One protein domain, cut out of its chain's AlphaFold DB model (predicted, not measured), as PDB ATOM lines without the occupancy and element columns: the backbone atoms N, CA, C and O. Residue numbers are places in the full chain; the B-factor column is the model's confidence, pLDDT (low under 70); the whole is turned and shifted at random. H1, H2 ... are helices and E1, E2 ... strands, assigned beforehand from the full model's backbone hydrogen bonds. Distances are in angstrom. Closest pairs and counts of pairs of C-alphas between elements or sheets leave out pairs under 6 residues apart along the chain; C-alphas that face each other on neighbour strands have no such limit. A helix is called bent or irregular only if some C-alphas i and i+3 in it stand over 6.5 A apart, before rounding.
ATOM      1  N   VAL A  61      24.889  29.122 -48.266       93.94
ATOM      2  CA  VAL A  61      26.006  29.939 -48.747       93.94
ATOM      3  C   VAL A  61      25.772  30.284 -50.210       93.94
ATOM      4  O   VAL A  61      25.889  29.418 -51.073       93.94
ATOM      5  N   PHE A  62      25.482  31.553 -50.492       94.81
ATOM      6  CA  PHE A  62      25.324  32.039 -51.866       94.81
ATOM      7  C   PHE A  62      26.663  32.211 -52.582       94.81
ATOM      8  O   PHE A  62      26.736  32.090 -53.802       94.81
ATOM      9  N   GLY A  63      27.724  32.510 -51.833       95.31
ATOM     10  CA  GLY A  63      29.073  32.649 -52.363       95.31
ATOM     11  C   GLY A  63      29.922  33.625 -51.560       95.31
ATOM     12  O   GLY A  63      29.599  33.974 -50.420       95.31
ATOM     13  N   TYR A  64      31.011  34.064 -52.182       96.00
ATOM     14  CA  TYR A  64      32.027  34.913 -51.575       96.00
ATOM     15  C   TYR A  64      32.259  36.184 -52.394       96.00
ATOM     16  O   TYR A  64      32.228  36.152 -53.623       96.00
ATOM     17  N   ILE A  65      32.517  37.305 -51.719       93.25
ATOM     18  CA  ILE A  65      32.887  38.582 -52.343       93.25
ATOM     19  C   ILE A  65      34.238  39.021 -51.785       93.25
ATOM     20  O   ILE A  65      34.403  39.161 -50.574       93.25
ATOM     21  N   GLY A  66      35.200  39.272 -52.673       88.69
ATOM     22  CA  GLY A  66      36.476  39.888 -52.320       88.69
ATOM     23  C   GLY A  66      36.379  41.410 -52.357       88.69
ATOM     24  O   GLY A  66      36.138  41.986 -53.415       88.69
ATOM     25  N   ILE A  67      36.612  42.067 -51.225       80.50
ATOM     26  CA  ILE A  67      36.780  43.516 -51.137       80.50
ATOM     27  C   ILE A  67      38.262  43.814 -50.989       80.50
ATOM     28  O   ILE A  67      38.854  43.576 -49.937       80.50
ATOM     29  N   ASP A  68      38.858  44.332 -52.058       74.31
ATOM     30  CA  ASP A  68      40.248  44.764 -52.046       74.31
ATOM     31  C   ASP A  68      40.371  46.217 -51.575       74.31
ATOM     32  O   ASP A  68      39.967  47.154 -52.267       74.31
ATOM     33  N   PHE A  69      40.988  46.409 -50.413       62.75
ATOM     34  CA  PHE A  69      41.341  47.729 -49.912       62.75
ATOM     35  C   PHE A  69      42.659  48.240 -50.539       62.75
ATOM     36  O   PHE A  69      42.934  49.431 -50.467       62.75
ATOM     37  N   LYS A  70      43.459  47.404 -51.238       51.97
ATOM     38  CA  LYS A  70      44.820  47.728 -51.749       51.97
ATOM     39  C   LYS A  70      44.946  48.967 -52.644       51.97
ATOM     40  O   LYS A  70      46.060  49.463 -52.799       51.97
ATOM     41  N   ARG A  71      43.904  49.400 -53.363       39.03
ATOM     42  CA  ARG A  71      44.074  50.342 -54.500       39.03
ATOM     43  C   ARG A  71      43.033  51.446 -54.620       39.03
ATOM     44  O   ARG A  71      43.211  52.350 -55.431       39.03
ATOM     45  N   SER A  72      41.973  51.411 -53.826       34.12
ATOM     46  CA  SER A  72      40.825  52.300 -54.001       34.12
ATOM     47  C   SER A  72      40.542  53.100 -52.732       34.12
ATOM     48  O   SER A  72      39.474  53.030 -52.142       34.12
ATOM     49  N   HIS A  73      41.506  53.914 -52.303       41.34
ATOM     50  CA  HIS A  73      41.293  54.886 -51.219       41.34
ATOM     51  C   HIS A  73      40.665  56.197 -51.722       41.34
ATOM     52  O   HIS A  73      40.748  57.239 -51.075       41.34
ATOM     53  N   LYS A  74      40.006  56.137 -52.888       37.91
ATOM     54  CA  LYS A  74      38.972  57.100 -53.285       37.91
ATOM     55  C   LYS A  74      37.691  56.924 -52.449       37.91
ATOM     56  O   LYS A  74      36.781  57.733 -52.576       37.91
ATOM     57  N   HIS A  75      37.619  55.871 -51.631       44.44
ATOM     58  CA  HIS A  75      36.498  55.550 -50.754       44.44
ATOM     59  C   HIS A  75      36.841  55.888 -49.297       44.44
ATOM     60  O   HIS A  75      37.982  55.712 -48.867       44.44
ATOM     61  N   TYR A  76      35.862  56.447 -48.583       48.22
ATOM     62  CA  TYR A  76      36.004  57.005 -47.240       48.22
ATOM     63  C   TYR A  76      36.480  55.935 -46.250       48.22
ATOM     64  O   TYR A  76      35.775  54.986 -45.924       48.22
ATOM     65  N   CYS A  77      37.719  56.090 -45.802       49.47
ATOM     66  CA  CYS A  77      38.299  55.334 -44.708       49.47
ATOM     67  C   CYS A  77      38.122  56.157 -43.430       49.47
ATOM     68  O   CYS A  77      38.724  57.227 -43.305       49.47
ATOM     69  N   GLU A  78      37.311  55.671 -42.498       48.31
ATOM     70  CA  GLU A  78      37.088  56.306 -41.199       48.31
ATOM     71  C   GLU A  78      37.852  55.540 -40.115       48.31
ATOM     72  O   GLU A  78      37.849  54.316 -40.090       48.31
ATOM     73  N   ASN A  79      38.508  56.260 -39.210       46.47
ATOM     74  CA  ASN A  79      38.911  55.748 -37.908       46.47
ATOM     75  C   ASN A  79      37.993  56.401 -36.880       46.47
ATOM     76  O   ASN A  79      38.142  57.597 -36.614       46.47
ATOM     77  N   ARG A  80      37.051  55.643 -36.306       47.22
ATOM     78  CA  ARG A  80      36.148  56.165 -35.263       47.22
ATOM     79  C   ARG A  80      35.454  57.463 -35.713       47.22
ATOM     80  O   ARG A  80      35.450  58.449 -34.983       47.22
ATOM     81  N   ALA A  81      34.929  57.470 -36.942       40.62
ATOM     82  CA  ALA A  81      34.325  58.629 -37.615       40.62
ATOM     83  C   ALA A  81      35.277  59.800 -37.962       40.62
ATOM     84  O   ALA A  81      34.830  60.823 -38.474       40.62
ATOM     85  N   ASN A  82      36.592  59.660 -37.756       40.91
ATOM     86  CA  ASN A  82      37.596  60.625 -38.207       40.91
ATOM     87  C   ASN A  82      38.303  60.113 -39.467       40.91
ATOM     88  O   ASN A  82      38.881  59.026 -39.469       40.91
ATOM     89  N   ILE A  83      38.317  60.905 -40.540       47.19
ATOM     90  CA  ILE A  83      39.085  60.578 -41.749       47.19
ATOM     91  C   ILE A  83      40.574  60.753 -41.435       47.19
ATOM     92  O   ILE A  83      41.133  61.843 -41.533       47.19
ATOM     93  N   LEU A  84      41.250  59.668 -41.069       48.31
ATOM     94  CA  LEU A  84      42.690  59.673 -40.830       48.31
ATOM     95  C   LEU A  84      43.434  59.261 -42.105       48.31
ATOM     96  O   LEU A  84      44.040  58.195 -42.225       48.31
ATOM     97  N   SER A  85      43.413  60.140 -43.100       49.38
ATOM     98  CA  SER A  85      44.523  60.127 -44.052       49.38
ATOM     99  C   SER A  85      45.705  60.774 -43.328       49.38
ATOM    100  O   SER A  85      45.553  61.856 -42.771       49.38
ATOM    101  N   ARG A  86      46.859  60.110 -43.243       52.44
ATOM    102  CA  ARG A  86      48.120  60.754 -42.858       52.44
ATOM    103  C   ARG A  86      48.986  60.963 -44.105       52.44
ATOM    104  O   ARG A  86      48.687  60.417 -45.168       52.44
ATOM    105  N   TYR A  87      50.026  61.777 -44.018       54.72
ATOM    106  CA  TYR A  87      51.034  61.912 -45.071       54.72
ATOM    107  C   TYR A  87      52.447  61.988 -44.502       54.72
ATOM    108  O   TYR A  87      52.628  62.333 -43.336       54.72
ATOM    109  N   ASP A  88      53.410  61.636 -45.345       50.62
ATOM    110  CA  ASP A  88      54.850  61.710 -45.119       50.62
ATOM    111  C   ASP A  88      55.459  62.662 -46.159       50.62
ATOM    112  O   ASP A  88      55.375  62.414 -47.362       50.62
ATOM    113  N   ASP A  89      56.060  63.764 -45.713       56.50
ATOM    114  CA  ASP A  89      56.738  64.729 -46.592       56.50
ATOM    115  C   ASP A  89      58.165  64.289 -46.982       56.50
ATOM    116  O   ASP A  89      58.903  65.056 -47.598       56.50
ATOM    117  N   GLY A  90      58.574  63.068 -46.622       54.06
ATOM    118  CA  GLY A  90      59.939  62.562 -46.772       54.06
ATOM    119  C   GLY A  90      60.797  62.723 -45.512       54.06
ATOM    120  O   GLY A  90      61.995  62.448 -45.560       54.06
ATOM    121  N   ASP A  91      60.204  63.155 -44.392       58.06
ATOM    122  CA  ASP A  91      60.848  63.249 -43.074       58.06
ATOM    123  C   ASP A  91      60.621  61.993 -42.209       58.06
ATOM    124  O   ASP A  91      61.199  61.877 -41.126       58.06
ATOM    125  N   GLY A  92      59.813  61.038 -42.688       53.19
ATOM    126  CA  GLY A  92      59.485  59.809 -41.969       53.19
ATOM    127  C   GLY A  92      58.498  60.018 -40.816       53.19
ATOM    128  O   GLY A  92      58.291  59.099 -40.022       53.19
ATOM    129  N   VAL A  93      57.882  61.203 -40.705       57.06
ATOM    130  CA  VAL A  93      56.911  61.546 -39.659       57.06
ATOM    131  C   VAL A  93      55.509  61.650 -40.257       57.06
ATOM    132  O   VAL A  93      55.233  62.469 -41.128       57.06
ATOM    133  N   LEU A  94      54.574  60.852 -39.737       53.75
ATOM    134  CA  LEU A  94      53.189  60.850 -40.210       53.75
ATOM    135  C   LEU A  94      52.381  62.030 -39.661       53.75
ATOM    136  O   LEU A  94      52.138  62.108 -38.456       53.75
ATOM    137  N   LYS A  95      51.874  62.888 -40.550       54.44
ATOM    138  CA  LYS A  95      51.047  64.068 -40.220       54.44
ATOM    139  C   LYS A  95      49.592  63.853 -40.632       54.44
ATOM    140  O   LYS A  95      49.348  63.155 -41.606       54.44
ATOM    141  N   LEU A  96      48.623  64.434 -39.919       56.22
ATOM    142  CA  LEU A  96      47.198  64.392 -40.303       56.22
ATOM    143  C   LEU A  96      46.975  65.136 -41.624       56.22
ATOM    144  O   LEU A  96      47.462  66.251 -41.775       56.22
ATOM    145  N   TRP A  97      46.233  64.542 -42.563       48.22
ATOM    146  CA  TRP A  97      45.940  65.148 -43.860       48.22
ATOM    147  C   TRP A  97      45.176  66.459 -43.684       48.22
ATOM    148  O   TRP A  97      44.102  66.493 -43.089       48.22
ATOM    149  N   SER A  98      45.744  67.525 -44.236       49.69
ATOM    150  CA  SER A  98      45.033  68.765 -44.525       49.69
ATOM    151  C   SER A  98      44.941  68.912 -46.038       49.69
ATOM    152  O   SER A  98      45.768  68.360 -46.769       49.69
ATOM    153  N   ASP A  99      43.992  69.711 -46.512       47.78
ATOM    154  CA  ASP A  99      43.748  69.995 -47.935       47.78
ATOM    155  C   ASP A  99      44.974  70.574 -48.679       47.78
ATOM    156  O   ASP A  99      44.937  70.768 -49.892       47.78
ATOM    157  N   ARG A 100      46.069  70.867 -47.960       46.06
ATOM    158  CA  ARG A 100      47.313  71.477 -48.450       46.06
ATOM    159  C   ARG A 100      48.550  70.572 -48.343       46.06
ATOM    160  O   ARG A 100      49.654  71.043 -48.605       46.06
ATOM    161  N   GLY A 101      48.405  69.309 -47.936       49.59
ATOM    162  CA  GLY A 101      49.535  68.380 -47.820       49.59
ATOM    163  C   GLY A 101      50.120  67.997 -49.185       49.59
ATOM    164  O   GLY A 101      49.402  67.490 -50.044       49.59
ATOM    165  N   THR A 102      51.424  68.211 -49.384       49.16
ATOM    166  CA  THR A 102      52.154  67.832 -50.614       49.16
ATOM    167  C   THR A 102      52.904  66.497 -50.500       49.16
ATOM    168  O   THR A 102      53.545  66.081 -51.462       49.16
ATOM    169  N   GLY A 103      52.855  65.832 -49.342       50.91
ATOM    170  CA  GLY A 103      53.587  64.592 -49.074       50.91
ATOM    171  C   GLY A 103      52.919  63.304 -49.573       50.91
ATOM    172  O   GLY A 103      51.767  63.270 -50.014       50.91
ATOM    173  N   ARG A 104      53.662  62.196 -49.464       49.59
ATOM    174  CA  ARG A 104      53.210  60.830 -49.752       49.59
ATOM    175  C   ARG A 104      52.084  60.448 -48.796       49.59
ATOM    176  O   ARG A 104      52.276  60.400 -47.589       49.59
ATOM    177  N   GLN A 105      50.913  60.123 -49.327       50.53
ATOM    178  CA  GLN A 105      49.780  59.689 -48.510       50.53
ATOM    179  C   GLN A 105      50.045  58.334 -47.839       50.53
ATOM    180  O   GLN A 105      50.316  57.336 -48.502       50.53
ATOM    181  N   VAL A 106      49.885  58.312 -46.521       47.25
ATOM    182  CA  VAL A 106      49.929  57.148 -45.635       47.25
ATOM    183  C   VAL A 106      48.570  57.075 -44.947       47.25
ATOM    184  O   VAL A 106      48.277  57.858 -44.052       47.25
ATOM    185  N   ARG A 107      47.674  56.184 -45.364       53.88
ATOM    186  CA  ARG A 107      46.272  56.224 -44.901       53.88
ATOM    187  C   ARG A 107      46.013  55.149 -43.836       53.88
ATOM    188  O   ARG A 107      46.327  53.985 -44.061       53.88
ATOM    189  N   THR A 108      45.472  55.534 -42.673       47.97
ATOM    190  CA  THR A 108      45.508  54.729 -41.431       47.97
ATOM    191  C   THR A 108      44.326  53.778 -41.227       47.97
ATOM    192  O   THR A 108      44.270  53.130 -40.188       47.97
ATOM    193  N   CYS A 109      43.373  53.658 -42.156       50.81
ATOM    194  CA  CYS A 109      42.295  52.662 -42.011       50.81
ATOM    195  C   CYS A 109      42.826  51.224 -41.946       50.81
ATOM    196  O   CYS A 109      42.250  50.377 -41.271       50.81
ATOM    197  N   CYS A 110      43.985  50.965 -42.557       53.62
ATOM    198  CA  CYS A 110      44.692  49.696 -42.411       53.62
ATOM    199  C   CYS A 110      45.263  49.480 -40.996       53.62
ATOM    200  O   CYS A 110      45.449  48.331 -40.613       53.62
ATOM    201  N   GLN A 111      45.533  50.546 -40.228       54.84
ATOM    202  CA  GLN A 111      46.026  50.449 -38.846       54.84
ATOM    203  C   GLN A 111      44.907  50.047 -37.882       54.84
ATOM    204  O   GLN A 111      45.112  49.179 -37.054       54.84
ATOM    205  N   GLU A 112      43.705  50.605 -38.008       58.38
ATOM    206  CA  GLU A 112      42.599  50.213 -37.118       58.38
ATOM    207  C   GLU A 112      42.107  48.791 -37.398       58.38
ATOM    208  O   GLU A 112      41.789  48.042 -36.475       58.38
ATOM    209  N   LEU A 113      42.109  48.382 -38.672       62.19
ATOM    210  CA  LEU A 113      41.915  46.980 -39.039       62.19
ATOM    211  C   LEU A 113      42.996  46.083 -38.404       62.19
ATOM    212  O   LEU A 113      42.678  44.983 -37.954       62.19
ATOM    213  N   TYR A 114      44.243  46.563 -38.308       60.69
ATOM    214  CA  TYR A 114      45.337  45.878 -37.614       60.69
ATOM    215  C   TYR A 114      45.080  45.773 -36.099       60.69
ATOM    216  O   TYR A 114      45.171  44.682 -35.537       60.69
ATOM    217  N   ASP A 115      44.718  46.880 -35.449       62.25
ATOM    218  CA  ASP A 115      44.519  46.975 -33.996       62.25
ATOM    219  C   ASP A 115      43.297  46.167 -33.512       62.25
ATOM    220  O   ASP A 115      43.272  45.668 -32.382       62.25
ATOM    221  N   ASN A 116      42.314  45.955 -34.394       64.25
ATOM    222  CA  ASN A 116      41.165  45.071 -34.179       64.25
ATOM    223  C   ASN A 116      41.427  43.604 -34.563       64.25
ATOM    224  O   ASN A 116      40.486  42.836 -34.762       64.25
ATOM    225  N   ASN A 117      42.697  43.195 -34.680       65.06
ATOM    226  CA  ASN A 117      43.090  41.843 -35.093       65.06
ATOM    227  C   ASN A 117      42.404  41.376 -36.390       65.06
ATOM    228  O   ASN A 117      42.271  40.176 -36.627       65.06
ATOM    229  N   TRP A 118      42.025  42.314 -37.260       72.69
ATOM    230  CA  TRP A 118      41.359  42.054 -38.534       72.69
ATOM    231  C   TRP A 118      39.978  41.415 -38.406       72.69
ATOM    232  O   TRP A 118      39.494  40.845 -39.379       72.69
ATOM    233  N   GLU A 119      39.341  41.503 -37.239       81.38
ATOM    234  CA  GLU A 119      37.995  40.992 -37.004       81.38
ATOM    235  C   GLU A 119      36.959  42.112 -37.132       81.38
ATOM    236  O   GLU A 119      36.989  43.098 -36.392       81.38
ATOM    237  N   PHE A 120      36.007  41.955 -38.052       84.38
ATOM    238  CA  PHE A 120      34.993  42.968 -38.331       84.38
ATOM    239  C   PHE A 120      33.607  42.386 -38.626       84.38
ATOM    240  O   PHE A 120      33.437  41.224 -38.996       84.38
ATOM    241  N   SER A 121      32.596  43.225 -38.439       90.06
ATOM    242  CA  SER A 121      31.192  43.000 -38.769       90.06
ATOM    243  C   SER A 121      30.701  44.043 -39.770       90.06
ATOM    244  O   SER A 121      31.335  45.080 -39.969       90.06
ATOM    245  N   PHE A 122      29.547  43.782 -40.379       91.19
ATOM    246  CA  PHE A 122      28.928  44.663 -41.366       91.19
ATOM    247  C   PHE A 122      27.608  45.208 -40.836       91.19
ATOM    248  O   PHE A 122      26.770  44.439 -40.365       91.19
ATOM    249  N   VAL A 123      27.419  46.521 -40.920       92.56
ATOM    250  CA  VAL A 123      26.233  47.208 -40.397       92.56
ATOM    251  C   VAL A 123      25.681  48.145 -41.466       92.56
ATOM    252  O   VAL A 123      26.429  48.925 -42.050       92.56
ATOM    253  N   LEU A 124      24.375  48.074 -41.736       93.44
ATOM    254  CA  LEU A 124      23.714  49.042 -42.612       93.44
ATOM    255  C   LEU A 124      23.698  50.425 -41.949       93.44
ATOM    256  O   LEU A 124      23.331  50.548 -40.782       93.44
ATOM    257  N   GLU A 125      24.013  51.464 -42.712       91.19
ATOM    258  CA  GLU A 125      23.945  52.862 -42.284       91.19
ATOM    259  C   GLU A 125      23.001  53.640 -43.216       91.19
ATOM    260  O   GLU A 125      23.450  54.403 -44.069       91.19
ATOM    261  N   PRO A 126      21.673  53.435 -43.099       88.50
ATOM    262  CA  PRO A 126      20.700  54.034 -44.017       88.50
ATOM    263  C   PRO A 126      20.626  55.564 -43.912       88.50
ATOM    264  O   PRO A 126      20.237  56.218 -44.872       88.50
ATOM    265  N   GLU A 127      21.034  56.122 -42.769       87.56
ATOM    266  CA  GLU A 127      21.057  57.565 -42.492       87.56
ATOM    267  C   GLU A 127      22.353  58.249 -42.968       87.56
ATOM    268  O   GLU A 127      22.589  59.423 -42.674       87.56
ATOM    269  N   ASN A 128      23.236  57.534 -43.673       84.62
ATOM    270  CA  ASN A 128      24.455  58.128 -44.206       84.62
ATOM    271  C   ASN A 128      24.108  59.212 -45.240       84.62
ATOM    272  O   ASN A 128      23.435  58.958 -46.239       84.62
ATOM    273  N   THR A 129      24.607  60.428 -45.015       80.88
ATOM    274  CA  THR A 129      24.288  61.611 -45.830       80.88
ATOM    275  C   THR A 129      24.734  61.488 -47.293       80.88
ATOM    276  O   THR A 129      24.180  62.163 -48.158       80.88
ATOM    277  N   TYR A 130      25.727  60.644 -47.589       79.88
ATOM    278  CA  TYR A 130      26.322  60.514 -48.921       79.88
ATOM    279  C   TYR A 130      25.853  59.268 -49.685       79.88
ATOM    280  O   TYR A 130      25.760  59.313 -50.912       79.88
ATOM    281  N   ASP A 131      25.569  58.163 -48.988       81.75
ATOM    282  CA  ASP A 131      25.085  56.917 -49.592       81.75
ATOM    283  C   ASP A 131      24.046  56.228 -48.686       81.75
ATOM    284  O   ASP A 131      24.431  55.570 -47.726       81.75
ATOM    285  N   PRO A 132      22.738  56.270 -49.004       89.12
ATOM    286  CA  PRO A 132      21.702  55.604 -48.201       89.12
ATOM    287  C   PRO A 132      21.777  54.063 -48.247       89.12
ATOM    288  O   PRO A 132      21.002  53.373 -47.577       89.12
ATOM    289  N   ASN A 133      22.678  53.508 -49.065       91.12
ATOM    290  CA  ASN A 133      23.013  52.087 -49.100       91.12
ATOM    291  C   ASN A 133      24.359  51.793 -48.431       91.12
ATOM    292  O   ASN A 133      24.911  50.715 -48.634       91.12
ATOM    293  N   ALA A 134      24.915  52.734 -47.666       89.31
ATOM    294  CA  ALA A 134      26.183  52.548 -46.985       89.31
ATOM    295  C   ALA A 134      26.144  51.301 -46.086       89.31
ATOM    296  O   ALA A 134      25.241  51.118 -45.265       89.31
ATOM    297  N   ILE A 135      27.158  50.447 -46.239       89.94
ATOM    298  CA  ILE A 135      27.413  49.321 -45.340       89.94
ATOM    299  C   ILE A 135      28.744  49.596 -44.658       89.94
ATOM    300  O   ILE A 135      29.798  49.568 -45.297       89.94
ATOM    301  N   VAL A 136      28.678  49.888 -43.367       87.19
ATOM    302  CA  VAL A 136      29.825  50.177 -42.515       87.19
ATOM    303  C   VAL A 136      30.493  48.870 -42.115       87.19
ATOM    304  O   VAL A 136      29.832  47.875 -41.814       87.19
ATOM    305  N   ILE A 137      31.818  48.893 -42.095       84.69
ATOM    306  CA  ILE A 137      32.672  47.856 -41.533       84.69
ATOM    307  C   ILE A 137      33.023  48.297 -40.112       84.69
ATOM    308  O   ILE A 137      33.678  49.325 -39.930       84.69
ATOM    309  N   CYS A 138      32.587  47.533 -39.114       85.12
ATOM    310  CA  CYS A 138      32.855  47.810 -37.703       85.12
ATOM    311  C   CYS A 138      33.808  46.765 -37.121       85.12
ATOM    312  O   CYS A 138      33.666  45.587 -37.435       85.12
ATOM    313  N   GLY A 139      34.742  47.151 -36.254       83.31
ATOM    314  CA  GLY A 139      35.577  46.196 -35.516       83.31
ATOM    315  C   GLY A 139      34.734  45.341 -34.569       83.31
ATOM    316  O   GLY A 139      33.901  45.872 -33.842       83.31
ATOM    317  N   LYS A 140      34.927  44.016 -34.537       86.38
ATOM    318  CA  LYS A 140      34.130  43.142 -33.646       86.38
ATOM    319  C   LYS A 140      34.404  43.397 -32.160       86.38
ATOM    320  O   LYS A 140      33.526  43.167 -31.334       86.38
ATOM    321  N   LYS A 141      35.615  43.845 -31.818       82.00
ATOM    322  CA  LYS A 141      36.063  44.015 -30.430       82.00
ATOM    323  C   LYS A 141      35.544  45.302 -29.791       82.00
ATOM    324  O   LYS A 141      35.148  45.282 -28.630       82.00
ATOM    325  N   ASP A 142      35.593  46.413 -30.518       78.44
ATOM    326  CA  ASP A 142      35.298  47.754 -29.997       78.44
ATOM    327  C   ASP A 142      34.144  48.460 -30.727       78.44
ATOM    328  O   ASP A 142      33.773  49.575 -30.358       78.44
ATOM    329  N   ASN A 143      33.566  47.812 -31.744       82.44
ATOM    330  CA  ASN A 143      32.531  48.360 -32.617       82.44
ATOM    331  C   ASN A 143      32.941  49.679 -33.300       82.44
ATOM    332  O   ASN A 143      32.086  50.466 -33.716       82.44
ATOM    333  N   ALA A 144      34.247  49.948 -33.414       78.00
ATOM    334  CA  ALA A 144      34.750  51.139 -34.078       78.00
ATOM    335  C   ALA A 144      34.461  51.062 -35.578       78.00
ATOM    336  O   ALA A 144      34.680  50.026 -36.205       78.00
ATOM    337  N   LYS A 145      34.010  52.172 -36.174       78.75
ATOM    338  CA  LYS A 145      33.899  52.288 -37.633       78.75
ATOM    339  C   LYS A 145      35.300  52.267 -38.242       78.75
ATOM    340  O   LYS A 145      36.116  53.128 -37.905       78.75
ATOM    341  N   LEU A 146      35.546  51.290 -39.112       73.06
ATOM    342  CA  LEU A 146      36.825  51.054 -39.795       73.06
ATOM    343  C   LEU A 146      36.797  51.516 -41.263       73.06
ATOM    344  O   LEU A 146      37.841  51.721 -41.885       73.06
ATOM    345  N   GLY A 147      35.599  51.652 -41.837       76.62
ATOM    346  CA  GLY A 147      35.371  52.091 -43.213       76.62
ATOM    347  C   GLY A 147      34.027  51.609 -43.753       76.62
ATOM    348  O   GLY A 147      33.169  51.160 -42.994       76.62
ATOM    349  N   HIS A 148      33.868  51.652 -45.075       80.19
ATOM    350  CA  HIS A 148      32.642  51.246 -45.767       80.19
ATOM    351  C   HIS A 148      32.926  50.248 -46.893       80.19
ATOM    352  O   HIS A 148      33.972  50.299 -47.546       80.19
ATOM    353  N   ILE A 149      31.967  49.360 -47.164       83.00
ATOM    354  CA  ILE A 149      31.939  48.563 -48.399       83.00
ATOM    355  C   ILE A 149      31.831  49.519 -49.603       83.00
ATOM    356  O   ILE A 149      31.091  50.503 -49.532       83.00
ATOM    357  N   PRO A 150      32.510  49.244 -50.736       80.44
ATOM    358  CA  PRO A 150      32.392  50.070 -51.932       80.44
ATOM    359  C   PRO A 150      30.943  50.261 -52.397       80.44
ATOM    360  O   PRO A 150      30.195  49.292 -52.528       80.44
ATOM    361  N   GLY A 151      30.588  51.502 -52.743       82.38
ATOM    362  CA  GLY A 151      29.216  51.908 -53.083       82.38
ATOM    363  C   GLY A 151      28.533  51.078 -54.181       82.38
ATOM    364  O   GLY A 151      27.328  50.859 -54.162       82.38
ATOM    365  N   TYR A 152      29.291  50.586 -55.166       82.88
ATOM    366  CA  TYR A 152      28.732  49.743 -56.230       82.88
ATOM    367  C   TYR A 152      28.354  48.336 -55.738       82.88
ATOM    368  O   TYR A 152      27.422  47.744 -56.267       82.88
ATOM    369  N   ILE A 153      29.042  47.817 -54.716       89.19
ATOM    370  CA  ILE A 153      28.704  46.547 -54.059       89.19
ATOM    371  C   ILE A 153      27.567  46.784 -53.060       89.19
ATOM    372  O   ILE A 153      26.599  46.027 -53.025       89.19
ATOM    373  N   SER A 154      27.660  47.858 -52.269       91.12
ATOM    374  CA  SER A 154      26.689  48.188 -51.222       91.12
ATOM    375  C   SER A 154      25.272  48.380 -51.781       91.12
ATOM    376  O   SER A 154      24.314  47.857 -51.210       91.12
ATOM    377  N   LYS A 155      25.139  49.018 -52.952       92.31
ATOM    378  CA  LYS A 155      23.873  49.169 -53.691       92.31
ATOM    379  C   LYS A 155      23.204  47.844 -54.055       92.31
ATOM    380  O   LYS A 155      21.981  47.775 -54.055       92.31
ATOM    381  N   LEU A 156      23.985  46.803 -54.346       93.69
ATOM    382  CA  LEU A 156      23.469  45.480 -54.716       93.69
ATOM    383  C   LEU A 156      23.115  44.637 -53.487       93.69
ATOM    384  O   LEU A 156      22.149  43.878 -53.504       93.69
ATOM    385  N   LEU A 157      23.889  44.778 -52.409       94.06
ATOM    386  CA  LEU A 157      23.690  44.025 -51.170       94.06
ATOM    387  C   LEU A 157      22.549  44.586 -50.315       94.06
ATOM    388  O   LEU A 157      21.778  43.817 -49.746       94.06
ATOM    389  N   THR A 158      22.428  45.911 -50.221       94.50
ATOM    390  CA  THR A 158      21.523  46.572 -49.267       94.50
ATOM    391  C   THR A 158      20.058  46.150 -49.398       94.50
ATOM    392  O   THR A 158      19.473  45.851 -48.357       94.50
ATOM    393  N   PRO A 159      19.447  46.071 -50.601       93.62
ATOM    394  CA  PRO A 159      18.068  45.596 -50.732       93.62
ATOM    395  C   PRO A 159      17.889  44.190 -50.146       93.62
ATOM    396  O   PRO A 159      17.016  43.964 -49.315       93.62
ATOM    397  N   CYS A 160      18.807  43.276 -50.471       93.50
ATOM    398  CA  CYS A 160      18.763  41.896 -49.992       93.50
ATOM    399  C   CYS A 160      18.967  41.791 -48.469       93.50
ATOM    400  O   CYS A 160      18.408  40.898 -47.837       93.50
ATOM    401  N   ILE A 161      19.765  42.679 -47.867       94.19
ATOM    402  CA  ILE A 161      19.959  42.721 -46.407       94.19
ATOM    403  C   ILE A 161      18.719  43.308 -45.717       94.19
ATOM    404  O   ILE A 161      18.275  42.770 -44.703       94.19
ATOM    405  N   LYS A 162      18.136  44.389 -46.258       92.38
ATOM    406  CA  LYS A 162      16.923  45.028 -45.712       92.38
ATOM    407  C   LYS A 162      15.734  44.068 -45.704       92.38
ATOM    408  O   LYS A 162      15.026  43.991 -44.702       92.38
ATOM    409  N   ASP A 163      15.595  43.276 -46.762       90.62
ATOM    410  CA  ASP A 163      14.556  42.249 -46.880       90.62
ATOM    411  C   ASP A 163      14.868  40.980 -46.065       90.62
ATOM    412  O   ASP A 163      14.096  40.023 -46.079       90.62
ATOM    413  N   LYS A 164      15.991  40.966 -45.325       88.06
ATOM    414  CA  LYS A 164      16.499  39.831 -44.531       88.06
ATOM    415  C   LYS A 164      16.757  38.568 -45.355       88.06
ATOM    416  O   LYS A 164      16.865  37.473 -44.812       88.06
ATOM    417  N   THR A 165      16.887  38.724 -46.667       91.00
ATOM    418  CA  THR A 165      17.205  37.651 -47.604       91.00
ATOM    419  C   THR A 165      18.637  37.171 -47.414       91.00
ATOM    420  O   THR A 165      18.904  35.974 -47.515       91.00
ATOM    421  N   ILE A 166      19.554  38.105 -47.135       94.19
ATOM    422  CA  ILE A 166      20.964  37.791 -46.913       94.19
ATOM    423  C   ILE A 166      21.519  38.398 -45.626       94.19
ATOM    424  O   ILE A 166      21.074  39.445 -45.154       94.19
ATOM    425  N   VAL A 167      22.576  37.770 -45.119       94.00
ATOM    426  CA  VAL A 167      23.457  38.272 -44.065       94.00
ATOM    427  C   VAL A 167      24.898  38.201 -44.564       94.00
ATOM    428  O   VAL A 167      25.271  37.296 -45.312       94.00
ATOM    429  N   LEU A 168      25.711  39.175 -44.159       94.19
ATOM    430  CA  LEU A 168      27.135  39.212 -44.468       94.19
ATOM    431  C   LEU A 168      27.937  38.718 -43.271       94.19
ATOM    432  O   LEU A 168      27.777  39.223 -42.160       94.19
ATOM    433  N   GLU A 169      28.845  37.784 -43.517       92.25
ATOM    434  CA  GLU A 169      29.802  37.321 -42.522       92.25
ATOM    435  C   GLU A 169      31.224  37.520 -43.044       92.25
ATOM    436  O   GLU A 169      31.515  37.323 -44.225       92.25
ATOM    437  N   GLN A 170      32.139  37.915 -42.164       89.25
ATOM    438  CA  GLN A 170      33.554  37.859 -42.490       89.25
ATOM    439  C   GLN A 170      33.977  36.391 -42.643       89.25
ATOM    440  O   GLN A 170      33.899  35.633 -41.683       89.25
ATOM    441  N   PHE A 171      34.488  36.011 -43.817       87.25
ATOM    442  CA  PHE A 171      35.102  34.695 -44.008       87.25
ATOM    443  C   PHE A 171      36.577  34.708 -43.603       87.25
ATOM    444  O   PHE A 171      37.024  33.935 -42.763       87.25
ATOM    445  N   ARG A 172      37.350  35.600 -44.226       83.00
ATOM    446  CA  ARG A 172      38.798  35.713 -44.029       83.00
ATOM    447  C   ARG A 172      39.234  37.133 -44.325       83.00
ATOM    448  O   ARG A 172      38.619  37.825 -45.134       83.00
ATOM    449  N   PHE A 173      40.319  37.555 -43.698       80.12
ATOM    450  CA  PHE A 173      41.023  38.760 -44.095       80.12
ATOM    451  C   PHE A 173      42.436  38.401 -44.553       80.12
ATOM    452  O   PHE A 173      43.229  37.834 -43.800       80.12
ATOM    453  N   ASP A 174      42.736  38.719 -45.806       77.56
ATOM    454  CA  ASP A 174      44.038  38.495 -46.411       77.56
ATOM    455  C   ASP A 174      44.956  39.667 -46.107       77.56
ATOM    456  O   ASP A 174      44.744  40.786 -46.588       77.56
ATOM    457  N   LYS A 175      46.021  39.366 -45.363       71.56
ATOM    458  CA  LYS A 175      47.095  40.297 -45.022       71.56
ATOM    459  C   LYS A 175      48.427  39.883 -45.634       71.56
ATOM    460  O   LYS A 175      48.611  38.740 -46.064       71.56
ATOM    461  N   ASP A 176      49.374  40.812 -45.641       69.56
ATOM    462  CA  ASP A 176      50.771  40.481 -45.900       69.56
ATOM    463  C   ASP A 176      51.318  39.615 -44.750       69.56
ATOM    464  O   ASP A 176      51.235  39.981 -43.577       69.56
ATOM    465  N   LYS A 177      51.858  38.434 -45.078       65.56
ATOM    466  CA  LYS A 177      52.373  37.471 -44.089       65.56
ATOM    467  C   LYS A 177      53.586  38.002 -43.332       65.56
ATOM    468  O   LYS A 177      53.854  37.540 -42.229       65.56
ATOM    469  N   ASN A 178      54.307  38.950 -43.921       64.88
ATOM    470  CA  ASN A 178      55.499  39.519 -43.311       64.88
ATOM    471  C   ASN A 178      55.173  40.662 -42.347       64.88
ATOM    472  O   ASN A 178      56.098  41.242 -41.800       64.88
ATOM    473  N   GLU A 179      53.903  41.020 -42.145       62.03
ATOM    474  CA  GLU A 179      53.522  42.199 -41.372       62.03
ATOM    475  C   GLU A 179      53.130  41.872 -39.928       62.03
ATOM    476  O   GLU A 179      52.220  41.084 -39.652       62.03
ATOM    477  N   HIS A 180      53.792  42.550 -38.996       63.28
ATOM    478  CA  HIS A 180      53.467  42.556 -37.579       63.28
ATOM    479  C   HIS A 180      53.712  43.946 -36.969       63.28
ATOM    480  O   HIS A 180      54.434  44.758 -37.540       63.28
ATOM    481  N   ALA A 181      53.172  44.215 -35.776       58.59
ATOM    482  CA  ALA A 181      53.239  45.530 -35.132       58.59
ATOM    483  C   ALA A 181      54.675  46.086 -35.067       58.59
ATOM    484  O   ALA A 181      54.901  47.269 -35.285       58.59
ATOM    485  N   GLY A 182      55.665  45.210 -34.856       59.25
ATOM    486  CA  GLY A 182      57.084  45.581 -34.799       59.25
ATOM    487  C   GLY A 182      57.787  45.886 -36.132       59.25
ATOM    488  O   GLY A 182      58.960  46.236 -36.102       59.25
ATOM    489  N   ASN A 183      57.145  45.725 -37.295       65.62
ATOM    490  CA  ASN A 183      57.750  46.024 -38.606       65.62
ATOM    491  C   ASN A 183      56.798  46.769 -39.552       65.62
ATOM    492  O   ASN A 183      56.962  46.762 -40.780       65.62
ATOM    493  N   TRP A 184      55.790  47.403 -38.961       60.00
ATOM    494  CA  TRP A 184      54.827  48.194 -39.691       60.00
ATOM    495  C   TRP A 184      55.523  49.395 -40.345       60.00
ATOM    496  O   TRP A 184      56.176  50.203 -39.691       60.00
ATOM    497  N   ASP A 185      55.394  49.477 -41.667       61.22
ATOM    498  CA  ASP A 185      55.918  50.551 -42.512       61.22
ATOM    499  C   ASP A 185      54.718  51.254 -43.162       61.22
ATOM    500  O   ASP A 185      54.068  50.655 -44.037       61.22
ATOM    501  N   PRO A 186      54.430  52.497 -42.751       55.47
ATOM    502  CA  PRO A 186      53.281  53.254 -43.225       55.47
ATOM    503  C   PRO A 186      53.258  53.486 -44.736       55.47
ATOM    504  O   PRO A 186      52.210  53.745 -45.325       55.47
ATOM    505  N   THR A 187      54.421  53.455 -45.376       55.41
ATOM    506  CA  THR A 187      54.583  53.949 -46.739       55.41
ATOM    507  C   THR A 187      54.270  52.885 -47.796       55.41
ATOM    508  O   THR A 187      54.012  53.215 -48.957       55.41
ATOM    509  N   LYS A 188      54.247  51.597 -47.434       58.41
ATOM    510  CA  LYS A 188      54.021  50.484 -48.374       58.41
ATOM    511  C   LYS A 188      52.531  50.263 -48.672       58.41
ATOM    512  O   LYS A 188      51.720  50.141 -47.759       58.41
ATOM    513  N   ILE A 189      52.184  50.137 -49.961       54.00
ATOM    514  CA  ILE A 189      50.856  49.680 -50.416       54.00
ATOM    515  C   ILE A 189      50.784  48.162 -50.199       54.00
ATOM    516  O   ILE A 189      51.550  47.414 -50.805       54.00
ATOM    517  N   ARG A 190      49.884  47.706 -49.322       61.72
ATOM    518  CA  ARG A 190      49.878  46.338 -48.763       61.72
ATOM    519  C   ARG A 190      48.630  45.557 -49.133       61.72
ATOM    520  O   ARG A 190      47.580  46.159 -49.342       61.72
ATOM    521  N   LYS A 191      48.729  44.214 -49.162       63.53
ATOM    522  CA  LYS A 191      47.547  43.333 -49.262       63.53
ATOM    523  C   LYS A 191      46.663  43.570 -48.044       63.53
ATOM    524  O   LYS A 191      47.056  43.237 -46.938       63.53
ATOM    525  N   SER A 192      45.500  44.150 -48.291       70.81
ATOM    526  CA  SER A 192      44.420  44.319 -47.334       70.81
ATOM    527  C   SER A 192      43.164  43.961 -48.108       70.81
ATOM    528  O   SER A 192      42.708  44.746 -48.936       70.81
ATOM    529  N   LYS A 193      42.695  42.722 -47.970       78.69
ATOM    530  CA  LYS A 193      41.521  42.234 -48.700       78.69
ATOM    531  C   LYS A 193      40.612  41.477 -47.742       78.69
ATOM    532  O   LYS A 193      41.024  40.478 -47.163       78.69
ATOM    533  N   ALA A 194      39.377  41.940 -47.597       82.62
ATOM    534  CA  ALA A 194      38.345  41.186 -46.899       82.62
ATOM    535  C   ALA A 194      37.683  40.216 -47.876       82.62
ATOM    536  O   ALA A 194      37.292  40.607 -48.972       82.62
ATOM    537  N   ILE A 195      37.520  38.964 -47.468       88.88
ATOM    538  CA  ILE A 195      36.659  38.000 -48.147       88.88
ATOM    539  C   ILE A 195      35.395  37.878 -47.301       88.88
ATOM    540  O   ILE A 195      35.449  37.508 -46.125       88.88
ATOM    541  N   ILE A 196      34.263  38.229 -47.901       92.25
ATOM    542  CA  ILE A 196      32.942  38.233 -47.275       92.25
ATOM    543  C   ILE A 196      32.185  37.005 -47.747       92.25
ATOM    544  O   ILE A 196      32.113  36.753 -48.946       92.25
ATOM    545  N   LYS A 197      31.592  36.271 -46.812       94.88
ATOM    546  CA  LYS A 197      30.633  35.204 -47.082       94.88
ATOM    547  C   LYS A 197      29.232  35.805 -47.143       94.88
ATOM    548  O   LYS A 197      28.818  36.502 -46.214       94.88
ATOM    549  N   VAL A 198      28.510  35.541 -48.227       95.50
ATOM    550  CA  VAL A 198      27.110  35.950 -48.389       95.50
ATOM    551  C   VAL A 198      26.222  34.756 -48.069       95.50
ATOM    552  O   VAL A 198      26.275  33.727 -48.745       95.50
ATOM    553  N   LEU A 199      25.436  34.893 -47.007       95.38
ATOM    554  CA  LEU A 199      24.611  33.840 -46.425       95.38
ATOM    555  C   LEU A 199      23.134  34.195 -46.517       95.38
ATOM    556  O   LEU A 199      22.808  35.373 -46.559       95.38
ATOM    557  N   GLY A 200      22.246  33.211 -46.445       93.06
ATOM    558  CA  GLY A 200      20.833  33.434 -46.130       93.06
ATOM    559  C   GLY A 200      20.182  32.197 -45.540       93.06
ATOM    560  O   GLY A 200      20.721  31.096 -45.620       93.06
ATOM    561  N   ASP A 201      19.012  32.367 -44.940       90.31
ATOM    562  CA  ASP A 201      18.338  31.278 -44.224       90.31
ATOM    563  C   ASP A 201      17.848  30.174 -45.167       90.31
ATOM    564  O   ASP A 201      17.735  29.010 -44.781       90.31
ATOM    565  N   LYS A 202      17.538  30.537 -46.416       87.81
ATOM    566  CA  LYS A 202      17.028  29.636 -47.453       87.81
ATOM    567  C   LYS A 202      17.642  29.991 -48.808       87.81
ATOM    568  O   LYS A 202      17.958  31.159 -49.034       87.81
ATOM    569  N   PRO A 203      17.776  29.021 -49.729       89.00
ATOM    570  CA  PRO A 203      18.143  29.321 -51.104       89.00
ATOM    571  C   PRO A 203      17.051  30.184 -51.747       89.00
ATOM    572  O   PRO A 203      15.872  29.829 -51.733       89.00
ATOM    573  N   VAL A 204      17.456  31.317 -52.307       91.38
ATOM    574  CA  VAL A 204      16.596  32.235 -53.058       91.38
ATOM    575  C   VAL A 204      17.285  32.663 -54.346       91.38
ATOM    576  O   VAL A 204      18.509  32.577 -54.474       91.38
ATOM    577  N   ASP A 205      16.503  33.154 -55.302       91.12
ATOM    578  CA  ASP A 205      17.062  33.678 -56.537       91.12
ATOM    579  C   ASP A 205      17.604  35.097 -56.321       91.12
ATOM    580  O   ASP A 205      16.848  36.059 -56.217       91.12
ATOM    581  N   LEU A 206      18.928  35.227 -56.211       92.56
ATOM    582  CA  LEU A 206      19.569  36.538 -56.088       92.56
ATOM    583  C   LEU A 206      19.538  37.313 -57.421       92.56
ATOM    584  O   LEU A 206      19.603  36.692 -58.490       92.56
ATOM    585  N   PRO A 207      19.536  38.661 -57.386       93.62
ATOM    586  CA  PRO A 207      19.664  39.487 -58.585       93.62
ATOM    587  C   PRO A 207      20.891  39.100 -59.426       93.62
ATOM    588  O   PRO A 207      21.960  38.817 -58.882       93.62
ATOM    589  N   ALA A 208      20.757  39.116 -60.757       93.50
ATOM    590  CA  ALA A 208      21.821  38.698 -61.681       93.50
ATOM    591  C   ALA A 208      23.127  39.490 -61.485       93.50
ATOM    592  O   ALA A 208      24.217  38.920 -61.511       93.50
ATOM    593  N   GLU A 209      23.012  40.791 -61.216       93.50
ATOM    594  CA  GLU A 209      24.147  41.671 -60.932       93.50
ATOM    595  C   GLU A 209      24.901  41.225 -59.675       93.50
ATOM    596  O   GLU A 209      26.126  41.118 -59.697       93.50
ATOM    597  N   LEU A 210      24.183  40.862 -58.607       93.00
ATOM    598  CA  LEU A 210      24.795  40.339 -57.387       93.00
ATOM    599  C   LEU A 210      25.437  38.965 -57.627       93.00
ATOM    600  O   LEU A 210      26.577  38.747 -57.223       93.00
ATOM    601  N   LYS A 211      24.759  38.062 -58.348       93.69
ATOM    602  CA  LYS A 211      25.318  36.749 -58.722       93.69
ATOM    603  C   LYS A 211      26.622  36.867 -59.507       93.69
ATOM    604  O   LYS A 211      27.518  36.062 -59.296       93.69
ATOM    605  N   SER A 212      26.748  37.876 -60.369       93.69
ATOM    606  CA  SER A 212      27.967  38.103 -61.157       93.69
ATOM    607  C   SER A 212      29.190  38.473 -60.304       93.69
ATOM    608  O   SER A 212      30.327  38.211 -60.703       93.69
ATOM    609  N   LEU A 213      28.963  39.052 -59.119       91.88
ATOM    610  CA  LEU A 213      30.013  39.386 -58.156       91.88
ATOM    611  C   LEU A 213      30.397  38.200 -57.272       91.88
ATOM    612  O   LEU A 213      31.530  38.147 -56.786       91.88
ATOM    613  N   LEU A 214      29.469  37.267 -57.056       94.94
ATOM    614  CA  LEU A 214      29.679  36.129 -56.175       94.94
ATOM    615  C   LEU A 214      30.654  35.132 -56.793       94.94
ATOM    616  O   LEU A 214      30.545  34.718 -57.946       94.94
ATOM    617  N   LYS A 215      31.614  34.723 -55.973       96.06
ATOM    618  CA  LYS A 215      32.521  33.621 -56.251       96.06
ATOM    619  C   LYS A 215      32.047  32.361 -55.559       96.06
ATOM    620  O   LYS A 215      31.491  32.421 -54.462       96.06
ATOM    621  N   SER A 216      32.284  31.220 -56.195       92.56
ATOM    622  CA  SER A 216      31.886  29.925 -55.643       92.56
ATOM    623  C   SER A 216      32.802  29.507 -54.494       92.56
ATOM    624  O   SER A 216      32.372  28.843 -53.550       92.56
ATOM    625  N   LYS A 217      34.061  29.951 -54.556       92.94
ATOM    626  CA  LYS A 217      35.108  29.656 -53.583       92.94
ATOM    627  C   LYS A 217      35.822  30.934 -53.142       92.94
ATOM    628  O   LYS A 217      35.980  31.848 -53.951       92.94
ATOM    629  N   PRO A 218      36.296  31.004 -51.890       89.00
ATOM    630  CA  PRO A 218      37.017  32.173 -51.400       89.00
ATOM    631  C   PRO A 218      38.352  32.400 -52.130       89.00
ATOM    632  O   PRO A 218      38.788  33.538 -52.255       89.00
ATOM    633  N   GLU A 219      38.992  31.355 -52.663       89.38
ATOM    634  CA  GLU A 219      40.239  31.461 -53.440       89.38
ATOM    635  C   GLU A 219      40.043  32.174 -54.787       89.38
ATOM    636  O   GLU A 219      40.971  32.760 -55.329       89.38
ATOM    637  N   GLU A 220      38.825  32.173 -55.328       88.50
ATOM    638  CA  GLU A 220      38.488  32.891 -56.566       88.50
ATOM    639  C   GLU A 220      38.334  34.404 -56.335       88.50
ATOM    640  O   GLU A 220      38.116  35.164 -57.283       88.50
ATOM    641  N   CYS A 221      38.407  34.851 -55.076       84.19
ATOM    642  CA  CYS A 221      38.381  36.258 -54.700       84.19
ATOM    643  C   CYS A 221      39.771  36.920 -54.723       84.19
ATOM    644  O   CYS A 221      39.858  38.087 -54.331       84.19
ATOM    645  N   ASP A 222      40.840  36.215 -55.118       70.12
ATOM    646  CA  ASP A 222      42.238  36.691 -55.082       70.12
ATOM    647  C   ASP A 222      42.613  37.785 -56.092       70.12
ATOM    648  O   ASP A 222      41.968  37.932 -57.149       70.12
TER     649      ASP A 222
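AT A GLANCE: This is residues 61 to 222 of the 222 residues of the protein "HIRAN domain-containing protein" of Reticulomyxa filosa (UniProt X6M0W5). Two small three-stranded sheets, E1 E8 E7 and E4 E5 E6, come near each other along E7 and E4 as a bent wall, with H2 in the angle over both. The hairpin E2 and E3 lies off at one end, apart from both sheets; H4 packs on the first sheet on the face opposite to H2. The printed part has 162 residues, in the order E1 E2 E3 H1 E4 E5 E6 H2 E7 E8 H3 H4, with three antiparallel sheets; its class is mixed, and under half of the residues are in named elements. It is compact, with a radius of gyration of the C-alphas of 16.7 A, and spans 55 by 36 by 28 A.

HOW THE PARTS SIT: Start at E1, residues 61 to 68, antiparallel to E8, residues 192 to 200; there N 65 and O 196 are 2.9 A apart. E8 is also antiparallel to E7, residues 167 to 175, its hairpin partner, with N 169 and O 197 at 3.0 A; this sheet is strongly twisted. Next find the hairpin E2, residues 85 to 88, and E3, residues 104 to 107, with N 86 and O 106 at 2.8 A; residues 86 to 87 also pair with 95 to 96. E4, residues 120 to 125, E5, residues 134 to 139, and E6, residues 145 to 148, form a meander, each strand the antiparallel neighbour of the one before, with N 123 and O 136 at 2.9 A and N 137 and O 147 at 2.8 A. The closest C-alphas of E4 and E7, Phe 122 and Leu 168, are 6.5 A apart. H1, residues 109 to 115, and H2, residues 151 to 162, on one face of E4 E5 E6 give two layers, helices over a sheet. H2 runs across the strands, 83 degrees to E5 on the local plane, at a height over the sheet of 8.7 A; Ile 135 and Ser 154 have the closest C-alphas of E5 and H2, 6.0 A. H2 is only just irregular: C-alphas 156 and 159 are 6.7 A apart. H2 is on E1 E8 E7 too, and H4, residues 218 to 221, is on its opposite face at a height of 7.5 A. H3, residues 208 to 213, only grazes that sheet with residues 210 to 213, and only just touches H2, with 3 pairs of C-alphas within 8 A, the closest those of Leu 156 and Leu 210 at 5.9 A. In H1 every O i to N i+4 pair is within hydrogen-bond range, in H2 5 of 8, in H3 1 of 2; H4 is too short for such a pair.

IN THESE COORDINATES: Find C-alpha 61 at (26.006, 29.939, -48.747), where E1 begins its 20.8 A. H2, 15.9 A long, begins at C-alpha 151, (29.216, 51.908, -53.083). E7 is 23.7 A and E8 26.0 A long. H4 ends at C-alpha 221, (38.381, 36.258, -54.700).

THE WHOLE: The C-alphas of Asp 91 and Lys 202, the two farthest apart, are 55.4 A from each other. The printed part has no cut. Long links join E1 to E2, E2 to E3 and E7 to E8. The mean pLDDT of the printed part is 74.0; residues 69 to 117 and 176 to 191 are under 70.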